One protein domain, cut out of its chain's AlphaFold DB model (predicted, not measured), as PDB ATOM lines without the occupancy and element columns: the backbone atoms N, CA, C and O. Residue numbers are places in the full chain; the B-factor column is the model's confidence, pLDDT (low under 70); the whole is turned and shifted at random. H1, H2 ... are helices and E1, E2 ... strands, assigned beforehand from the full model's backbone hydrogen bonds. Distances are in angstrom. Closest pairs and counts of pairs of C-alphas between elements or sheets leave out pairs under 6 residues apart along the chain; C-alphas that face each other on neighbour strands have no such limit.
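Overview. This is residues 73 to 124 of the 191 residues of the protein "CSON004110 protein" of Culicoides sonorensis (UniProt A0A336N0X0). A small antiparallel sheet of three strands, E1, E2 and E3, stands at one end of this loose model and a two-stranded hairpin, E4 and E5, at the other, with the short helix H1 between them. The two sheets are apart, and the tip of the far hairpin, residues 113 to 118, sticks out free. The 52 printed residues hold five named strands and one named helix, in the order E1, E2, E3, H1, E4, E5; the class is mostly strand. The three-stranded sheet has the order E1, E2, E3. The whole is loose, with a radius of gyration of the C-alphas of 13.5 A, and only just flat, spanning 41 by 27 by 14 A.

Along the chain. Begin in the larger sheet with E2, residues 83 to 90, 22.1 A from first to last C-alpha, which bends by 51 degrees at residue 86. Beside it find E1, residues 73 to 79 and 18.3 A long, from C-alpha 73 at (-10.213, -22.602, -4.147). E3 is short, residues 93 to 95, 6.7 A. H1 takes residues 98 to 104, 9.7 A, from C-alpha 98 at (1.723, -30.628, 5.371). Then come E4, residues 108 to 114, 18.3 A, and E5, residues 117 to 123, 18.4 A, ending at C-alpha 123 at (3.318, -36.191, 16.130).

Arrangement. Look first at E1, E2 and E3, a meander, each strand the antiparallel neighbour of the one before; E2 is the inner strand. In the hairpin of E1 and E2, at 143 degrees, N 75 and O 87 are 3.0 A apart, within hydrogen-bond range. In the hairpin of E2 and E3, at 129 degrees, N 95 and O 88 are 2.7 A apart, also within range. Move on to H1, which is not on this sheet, with 2 pairs of C-alphas within 10 A. H1 and E2 are only just apart, their closest C-alphas 8.2 A from each other. In H1, 2 of 3 O i to N i+4 pairs are within hydrogen-bond range. The closest C-alphas of H1 and E4 are those of Gln 102 and Tyr 108, 5.9 A. H1 and E5 are apart. E4 and E5 form an antiparallel hairpin at 159 degrees; N 112 and O 119, 2.8 A apart, are within hydrogen-bond range.

Size, cuts and confidence. The two C-alphas farthest apart, those of Ala 81 and Pro 115, are 42.6 A from each other. The printed part has no cut, and its five links between named elements are tight. The mean pLDDT of the printed part is 93.4, and no printed residue is under 70.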
ATOM      1  N   GLU A  73     -10.945 -23.547  -3.311       95.19
ATOM      2  CA  GLU A  73     -10.213 -22.602  -4.147       95.19
ATOM      3  C   GLU A  73      -8.712 -22.810  -3.937       95.19
ATOM      4  O   GLU A  73      -8.245 -22.895  -2.797       95.19
ATOM      5  N   ASP A  74      -7.943 -22.881  -5.022       95.69
ATOM      6  CA  ASP A  74      -6.484 -22.821  -4.939       95.69
ATOM      7  C   ASP A  74      -6.056 -21.355  -4.776       95.69
ATOM      8  O   ASP A  74      -6.449 -20.491  -5.562       95.69
ATOM      9  N   ILE A  75      -5.272 -21.071  -3.735       97.00
ATOM     10  CA  ILE A  75      -4.789 -19.725  -3.401       97.00
ATOM     11  C   ILE A  75      -3.288 -19.739  -3.105       97.00
ATOM     12  O   ILE A  75      -2.695 -20.779  -2.816       97.00
ATOM     13  N   GLU A  76      -2.674 -18.561  -3.119       97.00
ATOM     14  CA  GLU A  76      -1.279 -18.368  -2.732       97.00
ATOM     15  C   GLU A  76      -1.170 -17.904  -1.273       97.00
ATOM     16  O   GLU A  76      -1.839 -16.957  -0.854       97.00
ATOM     17  N   CYS A  77      -0.307 -18.557  -0.493       96.94
ATOM     18  CA  CYS A  77       0.045 -18.136   0.862       96.94
ATOM     19  C   CYS A  77       1.434 -17.500   0.868       96.94
ATOM     20  O   CYS A  77       2.425 -18.175   0.582       96.94
ATOM     21  N   ASN A  78       1.517 -16.229   1.257       96.81
ATOM     22  CA  ASN A  78       2.787 -15.546   1.475       96.81
ATOM     23  C   ASN A  78       3.314 -15.833   2.891       96.81
ATOM     24  O   ASN A  78       2.723 -15.389   3.879       96.81
ATOM     25  N   ILE A  79       4.418 -16.572   2.990       96.62
ATOM     26  CA  ILE A  79       5.049 -16.936   4.260       96.62
ATOM     27  C   ILE A  79       6.090 -15.875   4.609       96.62
ATOM     28  O   ILE A  79       7.124 -15.763   3.954       96.62
ATOM     29  N   ASN A  80       5.802 -15.082   5.646       94.56
ATOM     30  CA  ASN A  80       6.687 -14.039   6.187       94.56
ATOM     31  C   ASN A  80       7.228 -13.026   5.155       94.56
ATOM     32  O   ASN A  80       8.270 -12.424   5.396       94.56
ATOM     33  N   ALA A  81       6.546 -12.825   4.021       94.62
ATOM     34  CA  ALA A  81       7.033 -12.003   2.905       94.62
ATOM     35  C   ALA A  81       8.336 -12.500   2.246       94.62
ATOM     36  O   ALA A  81       8.976 -11.744   1.518       94.62
ATOM     37  N   GLU A  82       8.719 -13.756   2.474       94.62
ATOM     38  CA  GLU A  82       9.962 -14.336   1.957       94.62
ATOM     39  C   GLU A  82       9.705 -15.258   0.760       94.62
ATOM     40  O   GLU A  82      10.383 -15.162  -0.262       94.62
ATOM     41  N   TYR A  83       8.705 -16.134   0.864       92.19
ATOM     42  CA  TYR A  83       8.336 -17.052  -0.209       92.19
ATOM     43  C   TYR A  83       6.842 -17.363  -0.208       92.19
ATOM     44  O   TYR A  83       6.142 -17.226   0.795       92.19
ATOM     45  N   VAL A  84       6.360 -17.801  -1.370       96.19
ATOM     46  CA  VAL A  84       4.952 -18.107  -1.619       96.19
ATOM     47  C   VAL A  84       4.781 -19.614  -1.779       96.19
ATOM     48  O   VAL A  84       5.586 -20.268  -2.444       96.19
ATOM     49  N   ILE A  85       3.734 -20.171  -1.169       96.69
ATOM     50  CA  ILE A  85       3.359 -21.585  -1.305       96.69
ATOM     51  C   ILE A  85       1.919 -21.724  -1.808       96.69
ATOM     52  O   ILE A  85       1.071 -20.874  -1.539       96.69
ATOM     53  N   ALA A  86       1.638 -22.828  -2.502       96.81
ATOM     54  CA  ALA A  86       0.282 -23.186  -2.903       96.81
ATOM     55  C   ALA A  86      -0.528 -23.684  -1.694       96.81
ATOM     56  O   ALA A  86      -0.101 -24.595  -0.978       96.81
ATOM     57  N   CYS A  87      -1.703 -23.099  -1.497       96.94
ATOM     58  CA  CYS A  87      -2.637 -23.376  -0.413       96.94
ATOM     59  C   CYS A  87      -4.033 -23.665  -0.969       96.94
ATOM     60  O   CYS A  87      -4.332 -23.375  -2.127       96.94
ATOM     61  N   LYS A  88      -4.908 -24.207  -0.121       96.88
ATOM     62  CA  LYS A  88      -6.330 -24.375  -0.441       96.88
ATOM     63  C   LYS A  88      -7.180 -23.534   0.495       96.88
ATOM     64  O   LYS A  88      -6.836 -23.384   1.662       96.88
ATOM     65  N   LYS A  89      -8.293 -23.008   0.010       95.81
ATOM     66  CA  LYS A  89      -9.253 -22.235   0.798       95.81
ATOM     67  C   LYS A  89     -10.647 -22.810   0.612       95.81
ATOM     68  O   LYS A  89     -11.030 -23.130  -0.507       95.81
ATOM     69  N   GLN A  90     -11.397 -22.938   1.699       95.50
ATOM     70  CA  GLN A  90     -12.806 -23.315   1.662       95.50
ATOM     71  C   GLN A  90     -13.589 -22.356   2.555       95.50
ATOM     72  O   GLN A  90     -13.404 -22.327   3.770       95.50
ATOM     73  N   GLY A  91     -14.437 -21.521   1.954       91.12
ATOM     74  CA  GLY A  91     -15.143 -20.468   2.687       91.12
ATOM     75  C   GLY A  91     -14.164 -19.478   3.314       91.12
ATOM     76  O   GLY A  91     -13.484 -18.738   2.604       91.12
ATOM     77  N   SER A  92     -14.097 -19.466   4.643       92.50
ATOM     78  CA  SER A  92     -13.180 -18.635   5.434       92.50
ATOM     79  C   SER A  92     -11.937 -19.376   5.933       92.50
ATOM     80  O   SER A  92     -11.080 -18.758   6.560       92.50
ATOM     81  N   GLU A  93     -11.842 -20.688   5.716       96.00
ATOM     82  CA  GLU A  93     -10.751 -21.517   6.226       96.00
ATOM     83  C   GLU A  93      -9.655 -21.704   5.172       96.00
ATOM     84  O   GLU A  93      -9.943 -21.904   3.990       96.00
ATOM     85  N   VAL A  94      -8.394 -21.644   5.605       96.38
ATOM     86  CA  VAL A  94      -7.213 -21.825   4.754       96.38
ATOM     87  C   VAL A  94      -6.441 -23.059   5.209       96.38
ATOM     88  O   VAL A  94      -6.066 -23.190   6.372       96.38
ATOM     89  N   TYR A  95      -6.165 -23.941   4.259       96.75
ATOM     90  CA  TYR A  95      -5.466 -25.202   4.421       96.75
ATOM     91  C   TYR A  95      -4.056 -25.083   3.845       96.75
ATOM     92  O   TYR A  95      -3.872 -24.755   2.668       96.75
ATOM     93  N   LEU A  96      -3.058 -25.389   4.674       96.75
ATOM     94  CA  LEU A  96      -1.651 -25.392   4.284       96.75
ATOM     95  C   LEU A  96      -1.174 -26.817   3.965       96.75
ATOM     96  O   LEU A  96      -1.581 -27.772   4.636       96.75
ATOM     97  N   PRO A  97      -0.270 -26.987   2.987       96.19
ATOM     98  CA  PRO A  97       0.289 -28.294   2.675       96.19
ATOM     99  C   PRO A  97       1.160 -28.806   3.831       96.19
ATOM    100  O   PRO A  97       2.064 -28.116   4.304       96.19
ATOM    101  N   PHE A  98       0.950 -30.055   4.260       95.88
ATOM    102  CA  PHE A  98       1.723 -30.628   5.371       95.88
ATOM    103  C   PHE A  98       3.230 -30.708   5.081       95.88
ATOM    104  O   PHE A  98       4.037 -30.588   5.994       95.88
ATOM    105  N   SER A  99       3.630 -30.834   3.811       94.62
ATOM    106  CA  SER A  99       5.042 -30.808   3.402       94.62
ATOM    107  C   SER A  99       5.762 -29.514   3.798       94.62
ATOM    108  O   SER A  99       6.958 -29.548   4.090       94.62
ATOM    109  N   PHE A 100       5.042 -28.388   3.833       95.50
ATOM    110  CA  PHE A 100       5.537 -27.123   4.363       95.50
ATOM    111  C   PHE A 100       5.615 -27.172   5.893       95.50
ATOM    112  O   PHE A 100       6.684 -26.941   6.453       95.50
ATOM    113  N   ILE A 101       4.517 -27.551   6.559       95.56
ATOM    114  CA  ILE A 101       4.414 -27.596   8.030       95.56
ATOM    115  C   ILE A 101       5.517 -28.482   8.631       95.56
ATOM    116  O   ILE A 101       6.188 -28.077   9.575       95.56
ATOM    117  N   GLN A 102       5.749 -29.659   8.045       94.06
ATOM    118  CA  GLN A 102       6.778 -30.613   8.455       94.06
ATOM    119  C   GLN A 102       8.183 -30.003   8.464       94.06
ATOM    120  O   GLN A 102       8.946 -30.238   9.396       94.06
ATOM    121  N   LYS A 103       8.542 -29.239   7.427       93.50
ATOM    122  CA  LYS A 103       9.880 -28.640   7.310       93.50
ATOM    123  C   LYS A 103      10.013 -27.372   8.144       93.50
ATOM    124  O   LYS A 103      11.063 -27.147   8.724       93.50
ATOM    125  N   TYR A 104       8.961 -26.561   8.185       94.25
ATOM    126  CA  TYR A 104       8.979 -25.263   8.849       94.25
ATOM    127  C   TYR A 104       8.932 -25.386  10.379       94.25
ATOM    128  O   TYR A 104       9.617 -24.644  11.073       94.25
ATOM    129  N   PHE A 105       8.145 -26.332  10.906       94.50
ATOM    130  CA  PHE A 105       7.978 -26.548  12.350       94.50
ATOM    131  C   PHE A 105       8.684 -27.802  12.880       94.50
ATOM    132  O   PHE A 105       8.520 -28.133  14.051       94.50
ATOM    133  N   GLU A 106       9.425 -28.521  12.032       91.38
ATOM    134  CA  GLU A 106      10.132 -29.760  12.402       91.38
ATOM    135  C   GLU A 106       9.218 -30.822  13.050       91.38
ATOM    136  O   GLU A 106       9.606 -31.555  13.962       91.38
ATOM    137  N   VAL A 107       7.974 -30.916  12.570       94.56
ATOM    138  CA  VAL A 107       6.983 -31.900  13.034       94.56
ATOM    139  C   VAL A 107       6.913 -33.110  12.112       94.56
ATOM    140  O   VAL A 107       7.315 -33.058  10.952       94.56
ATOM    141  N   TYR A 108       6.340 -34.209  12.599       92.19
ATOM    142  CA  TYR A 108       6.278 -35.465  11.856       92.19
ATOM    143  C   TYR A 108       4.846 -35.895  11.615       92.19
ATOM    144  O   TYR A 108       3.990 -35.790  12.491       92.19
ATOM    145  N   GLY A 109       4.595 -36.447  10.437       92.75
ATOM    146  CA  GLY A 109       3.310 -37.045  10.143       92.75
ATOM    147  C   GLY A 109       3.377 -37.996   8.967       92.75
ATOM    148  O   GLY A 109       4.280 -37.913   8.133       92.75
ATOM    149  N   TYR A 110       2.445 -38.936   8.935       91.44
ATOM    150  CA  TYR A 110       2.326 -39.913   7.862       91.44
ATOM    151  C   TYR A 110       0.877 -40.373   7.719       91.44
ATOM    152  O   TYR A 110       0.092 -40.345   8.666       91.44
ATOM    153  N   VAL A 111       0.518 -40.820   6.518       92.38
ATOM    154  CA  VAL A 111      -0.793 -41.424   6.269       92.38
ATOM    155  C   VAL A 111      -0.724 -42.901   6.647       92.38
ATOM    156  O   VAL A 111       0.052 -43.665   6.073       92.38
ATOM    157  N   SER A 112      -1.515 -43.305   7.638       91.06
ATOM    158  CA  SER A 112      -1.680 -44.702   8.024       91.06
ATOM    159  C   SER A 112      -2.854 -45.309   7.262       91.06
ATOM    160  O   SER A 112      -4.007 -44.907   7.439       91.06
ATOM    161  N   ASN A 113      -2.550 -46.304   6.431       88.69
ATOM    162  CA  ASN A 113      -3.539 -47.100   5.714       88.69
ATOM    163  C   ASN A 113      -3.888 -48.334   6.553       88.69
ATOM    164  O   ASN A 113      -3.402 -49.436   6.299       88.69
ATOM    165  N   ALA A 114      -4.689 -48.136   7.599       84.06
ATOM    166  CA  ALA A 114      -5.258 -49.248   8.351       84.06
ATOM    167  C   ALA A 114      -6.470 -49.819   7.586       84.06
ATOM    168  O   ALA A 114      -7.190 -49.056   6.932       84.06
ATOM    169  N   PRO A 115      -6.737 -51.136   7.656       83.31
ATOM    170  CA  PRO A 115      -7.898 -51.722   6.995       83.31
ATOM    171  C   PRO A 115      -9.184 -51.061   7.512       83.31
ATOM    172  O   PRO A 115      -9.508 -51.156   8.693       83.31
ATOM    173  N   GLY A 116      -9.891 -50.359   6.622       84.19
ATOM    174  CA  GLY A 116     -11.146 -49.662   6.924       84.19
ATOM    175  C   GLY A 116     -11.029 -48.178   7.295       84.19
ATOM    176  O   GLY A 116     -12.062 -47.534   7.450       84.19
ATOM    177  N   SER A 117      -9.826 -47.602   7.402       84.81
ATOM    178  CA  SER A 117      -9.666 -46.158   7.637       84.81
ATOM    179  C   SER A 117      -8.322 -45.633   7.126       84.81
ATOM    180  O   SER A 117      -7.269 -46.051   7.618       84.81
ATOM    181  N   VAL A 118      -8.359 -44.668   6.207       91.50
ATOM    182  CA  VAL A 118      -7.193 -43.847   5.856       91.50
ATOM    183  C   VAL A 118      -7.176 -42.654   6.801       91.50
ATOM    184  O   VAL A 118      -8.136 -41.886   6.843       91.50
ATOM    185  N   ARG A 119      -6.108 -42.513   7.584       92.88
ATOM    186  CA  ARG A 119      -5.960 -41.414   8.548       92.88
ATOM    187  C   ARG A 119      -4.574 -40.811   8.491       92.88
ATOM    188  O   ARG A 119      -3.593 -41.508   8.242       92.88
ATOM    189  N   PHE A 120      -4.508 -39.516   8.753       93.31
ATOM    190  CA  PHE A 120      -3.256 -38.803   8.911       93.31
ATOM    191  C   PHE A 120      -2.858 -38.799  10.392       93.31
ATOM    192  O   PHE A 120      -3.600 -38.294  11.231       93.31
ATOM    193  N   GLU A 121      -1.716 -39.399  10.711       91.00
ATOM    194  CA  GLU A 121      -1.145 -39.421  12.059       91.00
ATOM    195  C   GLU A 121      -0.116 -38.287  12.164       91.00
ATOM    196  O   GLU A 121       0.830 -38.249  11.378       91.00
ATOM    197  N   TRP A 122      -0.286 -37.377  13.129       91.69
ATOM    198  CA  TRP A 122       0.627 -36.257  13.399       91.69
ATOM    199  C   TRP A 122       1.241 -36.412  14.795       91.69
ATOM    200  O   TRP A 122       0.529 -36.566  15.785       91.69
ATOM    201  N   SER A 123       2.571 -36.339  14.881       90.69
ATOM    202  CA  SER A 123       3.318 -36.191  16.130       90.69
ATOM    203  C   SER A 123       4.218 -34.948  16.144       90.69
ATOM    204  O   SER A 123       4.932 -34.665  15.180       90.69
ATOM    205  N   HIS A 124       4.248 -34.241  17.276       87.25
ATOM    206  CA  HIS A 124       5.172 -33.123  17.523       87.25
ATOM    207  C   HIS A 124       6.601 -33.596  17.851       87.25
ATOM    208  O   HIS A 124       7.548 -32.820  17.810       87.25
TER     209      HIS A 124